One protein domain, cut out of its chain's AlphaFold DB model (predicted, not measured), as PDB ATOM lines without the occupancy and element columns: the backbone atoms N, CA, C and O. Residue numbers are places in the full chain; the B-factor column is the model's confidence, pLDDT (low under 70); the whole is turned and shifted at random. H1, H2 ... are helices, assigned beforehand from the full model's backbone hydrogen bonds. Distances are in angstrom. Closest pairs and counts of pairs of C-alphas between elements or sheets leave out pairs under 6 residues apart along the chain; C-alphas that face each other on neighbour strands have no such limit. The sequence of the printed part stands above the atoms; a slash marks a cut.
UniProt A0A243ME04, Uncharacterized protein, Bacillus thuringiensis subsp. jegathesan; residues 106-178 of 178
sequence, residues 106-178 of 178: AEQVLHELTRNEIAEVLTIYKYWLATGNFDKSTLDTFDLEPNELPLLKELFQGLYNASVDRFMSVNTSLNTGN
ATOM      1  N   ALA A 106     165.811 122.833 134.672       89.81
ATOM      2  CA  ALA A 106     165.733 124.195 134.133       89.81
ATOM      3  C   ALA A 106     164.552 124.981 134.729       89.81
ATOM      4  O   ALA A 106     164.719 126.125 135.157       89.81
ATOM      5  N   GLU A 107     163.381 124.347 134.834       89.94
ATOM      6  CA  GLU A 107     162.202 124.933 135.482       89.94
ATOM      7  C   GLU A 107     162.469 125.256 136.964       89.94
ATOM      8  O   GLU A 107     162.116 126.334 137.444       89.94
ATOM      9  N   GLN A 108     163.160 124.369 137.688       92.00
ATOM     10  CA  GLN A 108     163.555 124.612 139.080       92.00
ATOM     11  C   GLN A 108     164.508 125.805 139.219       92.00
ATOM     12  O   GLN A 108     164.310 126.637 140.105       92.00
ATOM     13  N   VAL A 109     165.511 125.914 138.341       89.00
ATOM     14  CA  VAL A 109     166.468 127.032 138.332       89.00
ATOM     15  C   VAL A 109     165.753 128.357 138.067       89.00
ATOM     16  O   VAL A 109     166.008 129.332 138.777       89.00
ATOM     17  N   LEU A 110     164.819 128.394 137.110       84.94
ATOM     18  CA  LEU A 110     163.993 129.577 136.850       84.94
ATOM     19  C   LEU A 110     163.134 129.946 138.059       84.94
ATOM     20  O   LEU A 110     163.113 131.104 138.466       84.94
ATOM     21  N   HIS A 111     162.463 128.971 138.673       86.50
ATOM     22  CA  HIS A 111     161.656 129.218 139.866       86.50
ATOM     23  C   HIS A 111     162.474 129.753 141.043       86.50
ATOM     24  O   HIS A 111     161.983 130.609 141.782       86.50
ATOM     25  N   GLU A 112     163.691 129.250 141.244       86.38
ATOM     26  CA  GLU A 112     164.593 129.741 142.283       86.38
ATOM     27  C   GLU A 112     165.028 131.183 141.998       86.38
ATOM     28  O   GLU A 112     164.920 132.030 142.886       86.38
ATOM     29  N   LEU A 113     165.432 131.483 140.758       82.88
ATOM     30  CA  LEU A 113     165.812 132.831 140.333       82.88
ATOM     31  C   LEU A 113     164.657 133.820 140.533       82.88
ATOM     32  O   LEU A 113     164.814 134.804 141.249       82.88
ATOM     33  N   THR A 114     163.467 133.510 140.009       79.94
ATOM     34  CA  THR A 114     162.277 134.360 140.163       79.94
ATOM     35  C   THR A 114     161.911 134.563 141.633       79.94
ATOM     36  O   THR A 114     161.519 135.656 142.035       79.94
ATOM     37  N   ARG A 115     162.036 133.529 142.476       81.44
ATOM     38  CA  ARG A 115     161.775 133.660 143.916       81.44
ATOM     39  C   ARG A 115     162.767 134.612 144.583       81.44
ATOM     40  O   ARG A 115     162.341 135.403 145.426       81.44
ATOM     41  N   ASN A 116     164.046 134.527 144.230       81.81
ATOM     42  CA  ASN A 116     165.089 135.393 144.776       81.81
ATOM     43  C   ASN A 116     164.879 136.847 144.332       81.81
ATOM     44  O   ASN A 116     164.828 137.728 145.188       81.81
ATOM     45  N   GLU A 117     164.617 137.082 143.044       78.94
ATOM     46  CA  GLU A 117     164.303 138.412 142.500       78.94
ATOM     47  C   GLU A 117     163.067 139.026 143.184       78.94
ATOM     48  O   GLU A 117     163.088 140.176 143.623       78.94
ATOM     49  N   ILE A 118     161.994 138.246 143.380       78.75
ATOM     50  CA  ILE A 118     160.810 138.700 144.129       78.75
ATOM     51  C   ILE A 118     161.166 139.032 145.586       78.75
ATOM     52  O   ILE A 118     160.672 140.023 146.130       78.75
ATOM     53  N   ALA A 119     161.989 138.218 146.250       82.00
ATOM     54  CA  ALA A 119     162.385 138.455 147.637       82.00
ATOM     55  C   ALA A 119     163.207 139.747 147.796       82.00
ATOM     56  O   ALA A 119     163.013 140.480 148.773       82.00
ATOM     57  N   GLU A 120     164.071 140.057 146.830       79.94
ATOM     58  CA  GLU A 120     164.824 141.313 146.768       79.94
ATOM     59  C   GLU A 120     163.890 142.512 146.575       79.94
ATOM     60  O   GLU A 120     163.896 143.430 147.402       79.94
ATOM     61  N   VAL A 121     162.985 142.454 145.588       79.50
ATOM     62  CA  VAL A 121     161.955 143.489 145.362       79.50
ATOM     63  C   VAL A 121     161.129 143.726 146.632       79.50
ATOM     64  O   VAL A 121     160.896 144.872 147.024       79.50
ATOM     65  N   LEU A 122     160.709 142.662 147.325       81.88
ATOM     66  CA  LEU A 122     159.939 142.762 148.570       81.88
ATOM     67  C   LEU A 122     160.736 143.388 149.717       81.88
ATOM     68  O   LEU A 122     160.156 144.091 150.548       81.88
ATOM     69  N   THR A 123     162.035 143.122 149.801       83.69
ATOM     70  CA  THR A 123     162.914 143.712 150.821       83.69
ATOM     71  C   THR A 123     163.017 145.219 150.621       83.69
ATOM     72  O   THR A 123     162.818 145.990 151.562       83.69
ATOM     73  N   ILE A 124     163.207 145.634 149.373       81.44
ATOM     74  CA  ILE A 124     163.300 147.037 148.975       81.44
ATOM     75  C   ILE A 124     161.963 147.755 149.191       81.44
ATOM     76  O   ILE A 124     161.919 148.843 149.769       81.44
ATOM     77  N   TYR A 125     160.847 147.118 148.827       82.44
ATOM     78  CA  TYR A 125     159.509 147.643 149.094       82.44
ATOM     79  C   TYR A 125     159.246 147.847 150.592       82.44
ATOM     80  O   TYR A 125     158.755 148.902 150.995       82.44
ATOM     81  N   LYS A 126     159.625 146.887 151.447       83.94
ATOM     82  CA  LYS A 126     159.503 147.023 152.912       83.94
ATOM     83  C   LYS A 126     160.339 148.179 153.461       83.94
ATOM     84  O   LYS A 126     159.866 148.894 154.342       83.94
ATOM     85  N   TYR A 127     161.555 148.375 152.951       84.31
ATOM     86  CA  TYR A 127     162.398 149.506 153.341       84.31
ATOM     87  C   TYR A 127     161.771 150.845 152.931       84.31
ATOM     88  O   TYR A 127     161.697 151.777 153.739       84.31
ATOM     89  N   TRP A 128     161.263 150.929 151.699       88.38
ATOM     90  CA  TRP A 128     160.576 152.118 151.203       88.38
ATOM     91  C   TRP A 128     159.327 152.440 152.031       88.38
ATOM     92  O   TRP A 128     159.155 153.587 152.437       88.38
ATOM     93  N   LEU A 129     158.510 151.439 152.379       85.19
ATOM     94  CA  LEU A 129     157.352 151.627 153.263       85.19
ATOM     95  C   LEU A 129     157.738 152.205 154.632       85.19
ATOM     96  O   LEU A 129     156.987 152.999 155.195       85.19
ATOM     97  N   ALA A 130     158.891 151.809 155.174       85.38
ATOM     98  CA  ALA A 130     159.349 152.266 156.483       85.38
ATOM     99  C   ALA A 130     159.939 153.686 156.460       85.38
ATOM    100  O   ALA A 130     159.845 154.400 157.457       85.38
ATOM    101  N   THR A 131     160.576 154.091 155.357       84.94
ATOM    102  CA  THR A 131     161.411 155.307 155.317       84.94
ATOM    103  C   THR A 131     160.936 156.378 154.336       84.94
ATOM    104  O   THR A 131     161.427 157.507 154.385       84.94
ATOM    105  N   GLY A 132     160.028 156.040 153.419       82.88
ATOM    106  CA  GLY A 132     159.630 156.881 152.285       82.88
ATOM    107  C   GLY A 132     160.739 157.108 151.247       82.88
ATOM    108  O   GLY A 132     160.543 157.866 150.297       82.88
ATOM    109  N   ASN A 133     161.899 156.471 151.416       81.75
ATOM    110  CA  ASN A 133     163.082 156.627 150.576       81.75
ATOM    111  C   ASN A 133     163.583 155.261 150.096       81.75
ATOM    112  O   ASN A 133     163.279 154.229 150.687       81.75
ATOM    113  N   PHE A 134     164.379 155.260 149.031       80.12
ATOM    114  CA  PHE A 134     165.157 154.087 148.643       80.12
ATOM    115  C   PHE A 134     166.529 154.168 149.306       80.12
ATOM    116  O   PHE A 134     167.097 155.260 149.399       80.12
ATOM    117  N   ASP A 135     167.051 153.047 149.801       71.25
ATOM    118  CA  ASP A 135     168.442 153.016 150.244       71.25
ATOM    119  C   ASP A 135     169.389 153.042 149.036       71.25
ATOM    120  O   ASP A 135     168.993 152.840 147.889       71.25
ATOM    121  N   LYS A 136     170.665 153.348 149.278       65.38
ATOM    122  CA  LYS A 136     171.656 153.425 148.202       65.38
ATOM    123  C   LYS A 136     171.854 152.068 147.510       65.38
ATOM    124  O   LYS A 136     171.965 152.032 146.293       65.38
ATOM    125  N   SER A 137     171.798 150.973 148.269       66.38
ATOM    126  CA  SER A 137     171.843 149.610 147.729       66.38
ATOM    127  C   SER A 137     170.692 149.302 146.769       66.38
ATOM    128  O   SER A 137     170.897 148.561 145.827       66.38
ATOM    129  N   THR A 138     169.514 149.903 146.943       64.38
ATOM    130  CA  THR A 138     168.357 149.760 146.044       64.38
ATOM    131  C   THR A 138     168.650 150.329 144.661       64.38
ATOM    132  O   THR A 138     168.259 149.742 143.655       64.38
ATOM    133  N   LEU A 139     169.316 151.486 144.614       65.50
ATOM    134  CA  LEU A 139     169.729 152.106 143.356       65.50
ATOM    135  C   LEU A 139     170.780 151.242 142.653       65.50
ATOM    136  O   LEU A 139     170.721 151.091 141.439       65.50
ATOM    137  N   ASP A 140     171.678 150.635 143.434       65.94
ATOM    138  CA  ASP A 140     172.738 149.761 142.930       65.94
ATOM    139  C   ASP A 140     172.197 148.381 142.475       65.94
ATOM    140  O   ASP A 140     172.688 147.831 141.495       65.94
ATOM    141  N   THR A 141     171.181 147.815 143.146       67.62
ATOM    142  CA  THR A 141     170.585 146.498 142.818       67.62
ATOM    143  C   THR A 141     169.787 146.519 141.519       67.62
ATOM    144  O   THR A 141     169.823 145.550 140.769       67.62
ATOM    145  N   PHE A 142     169.053 147.598 141.254       65.81
ATOM    146  CA  PHE A 142     168.212 147.694 140.061       65.81
ATOM    147  C   PHE A 142     168.891 148.395 138.878       65.81
ATOM    148  O   PHE A 142     168.255 148.501 137.834       65.81
ATOM    149  N   ASP A 143     170.132 148.874 139.043       67.81
ATOM    150  CA  ASP A 143     170.873 149.654 138.036       67.81
ATOM    151  C   ASP A 143     169.995 150.730 137.369       67.81
ATOM    152  O   ASP A 143     169.955 150.877 136.151       67.81
ATOM    153  N   LEU A 144     169.202 151.433 138.188       69.31
ATOM    154  CA  LEU A 144     168.160 152.320 137.678       69.31
ATOM    155  C   LEU A 144     168.781 153.570 137.078       69.31
ATOM    156  O   LEU A 144     169.494 154.321 137.757       69.31
ATOM    157  N   GLU A 145     168.397 153.878 135.847       74.62
ATOM    158  CA  GLU A 145     168.654 155.187 135.283       74.62
ATOM    159  C   GLU A 145     167.890 156.266 136.094       74.62
ATOM    160  O   GLU A 145     166.813 156.021 136.653       74.62
ATOM    161  N   PRO A 146     168.400 157.509 136.194       72.44
ATOM    162  CA  PRO A 146     167.773 158.558 137.013       72.44
ATOM    163  C   PRO A 146     166.296 158.864 136.687       72.44
ATOM    164  O   PRO A 146     165.559 159.362 137.541       72.44
ATOM    165  N   ASN A 147     165.860 158.590 135.458       78.19
ATOM    166  CA  ASN A 147     164.480 158.700 134.964       78.19
ATOM    167  C   ASN A 147     163.576 157.518 135.367       78.19
ATOM    168  O   ASN A 147     162.357 157.650 135.278       78.19
ATOM    169  N   GLU A 148     164.131 156.400 135.828       79.56
ATOM    170  CA  GLU A 148     163.384 155.201 136.229       79.56
ATOM    171  C   GLU A 148     163.001 155.227 137.713       79.56
ATOM    172  O   GLU A 148     162.002 154.635 138.125       79.56
ATOM    173  N   LEU A 149     163.723 156.002 138.528       80.69
ATOM    174  CA  LEU A 149     163.428 156.158 139.952       80.69
ATOM    175  C   LEU A 149     162.000 156.674 140.242       80.69
ATOM    176  O   LEU A 149     161.359 156.149 141.156       80.69
ATOM    177  N   PRO A 150     161.457 157.675 139.515       84.12
ATOM    178  CA  PRO A 150     160.061 158.087 139.676       84.12
ATOM    179  C   PRO A 150     159.060 156.972 139.343       84.12
ATOM    180  O   PRO A 150     158.071 156.832 140.061       84.12
ATOM    181  N   LEU A 151     159.338 156.157 138.318       82.81
ATOM    182  CA  LEU A 151     158.479 155.034 137.921       82.81
ATOM    183  C   LEU A 151     158.434 153.964 139.016       82.81
ATOM    184  O   LEU A 151     157.361 153.468 139.358       82.81
ATOM    185  N   LEU A 152     159.580 153.665 139.636       82.88
ATOM    186  CA  LEU A 152     159.638 152.732 140.761       82.88
ATOM    187  C   LEU A 152     158.832 153.239 141.970       82.88
ATOM    188  O   LEU A 152     158.126 152.457 142.612       82.88
ATOM    189  N   LYS A 153     158.880 154.549 142.268       84.81
ATOM    190  CA  LYS A 153     158.043 155.150 143.330       84.81
ATOM    191  C   LYS A 153     156.562 155.002 143.028       84.81
ATOM    192  O   LYS A 153     155.796 154.669 143.928       84.81
ATOM    193  N   GLU A 154     156.159 155.267 141.790       87.38
ATOM    194  CA  GLU A 154     154.764 155.159 141.369       87.38
ATOM    195  C   GLU A 154     154.257 153.717 141.488       87.38
ATOM    196  O   GLU A 154     153.199 153.487 142.077       87.38
ATOM    197  N   LEU A 155     155.053 152.741 141.040       86.12
ATOM    198  CA  LEU A 155     154.750 151.320 141.194       86.12
ATOM    199  C   LEU A 155     154.553 150.944 142.668       86.12
ATOM    200  O   LEU A 155     153.548 150.331 143.029       86.12
ATOM    201  N   PHE A 156     155.489 151.331 143.536       88.38
ATOM    202  CA  PHE A 156     155.433 150.999 144.961       88.38
ATOM    203  C   PHE A 156     154.261 151.682 145.668       88.38
ATOM    204  O   PHE A 156     153.572 151.049 146.471       88.38
ATOM    205  N   GLN A 157     153.970 152.937 145.328       88.81
ATOM    206  CA  GLN A 157     152.795 153.638 145.835       88.81
ATOM    207  C   GLN A 157     151.493 152.970 145.372       88.81
ATOM    208  O   GLN A 157     150.562 152.830 146.166       88.81
ATOM    209  N   GLY A 158     151.428 152.514 144.119       85.50
ATOM    210  CA  GLY A 158     150.300 151.747 143.590       85.50
ATOM    211  C   GLY A 158     150.088 150.429 144.338       85.50
ATOM    212  O   GLY A 158     148.962 150.121 144.735       85.50
ATOM    213  N   LEU A 159     151.166 149.686 144.608       84.94
ATOM    214  CA  LEU A 159     151.128 148.451 145.401       84.94
ATOM    215  C   LEU A 159     150.654 148.701 146.837       84.94
ATOM    216  O   LEU A 159     149.846 147.927 147.360       84.94
ATOM    217  N   TYR A 160     151.113 149.784 147.466       87.56
ATOM    218  CA  TYR A 160     150.657 150.183 148.795       87.56
ATOM    219  C   TYR A 160     149.160 150.489 148.801       87.56
ATOM    220  O   TYR A 160     148.425 149.898 149.592       87.56
ATOM    221  N   ASN A 161     148.699 151.340 147.883       87.56
ATOM    222  CA  ASN A 161     147.289 151.714 147.784       87.56
ATOM    223  C   ASN A 161     146.405 150.479 147.557       87.56
ATOM    224  O   ASN A 161     145.457 150.263 148.304       87.56
ATOM    225  N   ALA A 162     146.774 149.601 146.618       79.81
ATOM    226  CA  ALA A 162     146.043 148.360 146.357       79.81
ATOM    227  C   ALA A 162     146.009 147.422 147.579       79.81
ATOM    228  O   ALA A 162     145.009 146.745 147.829       79.81
ATOM    229  N   SER A 163     147.093 147.382 148.359       79.25
ATOM    230  CA  SER A 163     147.165 146.589 149.592       79.25
ATOM    231  C   SER A 163     146.248 147.150 150.679       79.25
ATOM    232  O   SER A 163     145.531 146.384 151.327       79.25
ATOM    233  N   VAL A 164     146.234 148.474 150.856       82.81
ATOM    234  CA  VAL A 164     145.328 149.171 151.781       82.81
ATOM    235  C   VAL A 164     143.876 148.960 151.363       82.81
ATOM    236  O   VAL A 164     143.073 148.547 152.195       82.81
ATOM    237  N   ASP A 165     143.543 149.147 150.087       81.94
ATOM    238  CA  ASP A 165     142.187 148.957 149.562       81.94
ATOM    239  C   ASP A 165     141.695 147.526 149.785       81.94
ATOM    240  O   ASP A 165     140.570 147.304 150.239       81.94
ATOM    241  N   ARG A 166     142.554 146.531 149.536       77.56
ATOM    242  CA  ARG A 166     142.231 145.125 149.797       77.56
ATOM    243  C   ARG A 166     142.034 144.852 151.285       77.56
ATOM    244  O   ARG A 166     141.078 144.168 151.642       77.56
ATOM    245  N   PHE A 167     142.905 145.372 152.148       76.94
ATOM    246  CA  PHE A 167     142.766 145.226 153.598       76.94
ATOM    247  C   PHE A 167     141.466 145.859 154.101       76.94
ATOM    248  O   PHE A 167     140.723 145.228 154.847       76.94
ATOM    249  N   MET A 168     141.156 147.073 153.642       73.62
ATOM    250  CA  MET A 168     139.927 147.778 153.986       73.62
ATOM    251  C   MET A 168     138.696 147.025 153.480       73.62
ATOM    252  O   MET A 168     137.775 146.817 154.256       73.62
ATOM    253  N   SER A 169     138.703 146.521 152.244       74.56
ATOM    254  CA  SER A 169     137.611 145.717 151.674       74.56
ATOM    255  C   SER A 169     137.352 144.421 152.457       74.56
ATOM    256  O   SER A 169     136.204 144.112 152.789       74.56
ATOM    257  N   VAL A 170     138.411 143.690 152.827       70.88
ATOM    258  CA  VAL A 170     138.316 142.482 153.669       70.88
ATOM    259  C   VAL A 170     137.806 142.827 155.070       70.88
ATOM    260  O   VAL A 170     136.938 142.144 155.604       70.88
ATOM    261  N   ASN A 171     138.297 143.910 155.666       62.16
ATOM    262  CA  ASN A 171     137.869 144.338 156.993       62.16
ATOM    263  C   ASN A 171     136.414 144.837 156.992       62.16
ATOM    264  O   ASN A 171     135.660 144.560 157.920       62.16
ATOM    265  N   THR A 172     135.977 145.533 155.941       65.81
ATOM    266  CA  THR A 172     134.574 145.922 155.770       65.81
ATOM    267  C   THR A 172     133.695 144.686 155.637       65.81
ATOM    268  O   THR A 172     132.723 144.590 156.372       65.81
ATOM    269  N   SER A 173     134.059 143.709 154.804       65.06
ATOM    270  CA  SER A 173     133.275 142.473 154.635       65.06
ATOM    271  C   SER A 173     133.227 141.591 155.891       65.06
ATOM    272  O   SER A 173     132.192 140.985 156.156       65.06
ATOM    273  N   LEU A 174     134.280 141.579 156.716       63.62
ATOM    274  CA  LEU A 174     134.270 140.940 158.040       63.62
ATOM    275  C   LEU A 174     133.392 141.687 159.060       63.62
ATOM    276  O   LEU A 174     132.753 141.054 159.895       63.62
ATOM    277  N   ASN A 175     133.335 143.020 158.990       55.78
ATOM    278  CA  ASN A 175     132.537 143.851 159.901       55.78
ATOM    279  C   ASN A 175     131.078 144.048 159.448       55.78
ATOM    280  O   ASN A 175     130.243 144.450 160.253       55.78
ATOM    281  N   THR A 176     130.753 143.763 158.184       55.06
ATOM    282  CA  THR A 176     129.386 143.773 157.637       55.06
ATOM    283  C   THR A 176     128.797 142.370 157.502       55.06
ATOM    284  O   THR A 176     127.890 142.188 156.695       55.06
ATOM    285  N   GLY A 177     129.322 141.383 158.237       47.88
ATOM    286  CA  GLY A 177     128.848 140.000 158.211       47.88
ATOM    287  C   GLY A 177     127.325 139.890 158.354       47.88
ATOM    288  O   GLY A 177     126.788 140.034 159.451       47.88
ATOM    289  N   ASN A 178     126.679 139.624 157.218       41.09
ATOM    290  CA  ASN A 178     125.516 138.753 157.092       41.09
ATOM    291  C   ASN A 178     126.022 137.334 156.829       41.09
ATOM    292  O   ASN A 178     126.996 137.212 156.049       41.09
TER     293      ASN A 178
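Overview. This is residues 106 to 178 of the 178 residues of an uncharacterized protein of Bacillus thuringiensis subsp. jegathesan (UniProt A0A243ME04). Two long helices, H1 and H3, make a large open L: they come near each other at a corner made by the later part of H1 and the early part of H3, and from there two free arms stick out, residues 106 to 119, which belong to H1, and residues 161 to 178, of which 161 to 175 belong to H3. The short helix H2 and the links sit by that corner, with H2 on the side of H1 away from H3's free arm. The printed part has 73 residues with three named helices, in the order H1, H2, H3, and no named strand; the class is all helix. The whole is loose, with a radius of gyration of the C-alphas of 16.2 A, and flat, spanning 49 by 35 by 18 A.

Arrangement. H1, residues 106 to 131, is joined by a tight link of 4 residues to H2, residues 136 to 141. These two are close but not clearly touching: their closest C-alphas, of Ile 124 and Thr 138, are 6.4 A apart. They run opposite ways at a shallow tilt of 18 degrees. A short link of 7 residues joins H2 to H3, residues 149 to 175; H2 and H3 are apart, but only just, at 8.2 A. H1 and H3 are close but not clearly touching, with the C-alphas of Tyr 125 and Phe 156 the closest at 6.7 A. Their lines are about perpendicular, at 86 degrees. In H1, H2 and H3 every O i to N i+4 pair is within hydrogen-bond range.

Along the chain. H1 begins at C-alpha 106, (165.733, 124.195, 134.133), and measures 37.9 A from first to last C-alpha. H2 begins at C-alpha 136, (171.656, 153.425, 148.202). H3 measures 38.8 A and ends at C-alpha 175, (132.537, 143.851, 159.901).

Size, cuts and confidence. The C-alphas of Glu 145 and Asn 178, the two farthest apart, are 51.1 A apart. Without the stretches that stand free, the body has 41 residues and spans 23 by 18 by 15 A. The printed part has no cut, and neither link is long. The mean pLDDT of the printed part is 77.7; residues 136 to 144 and 171 to 178 are under 70.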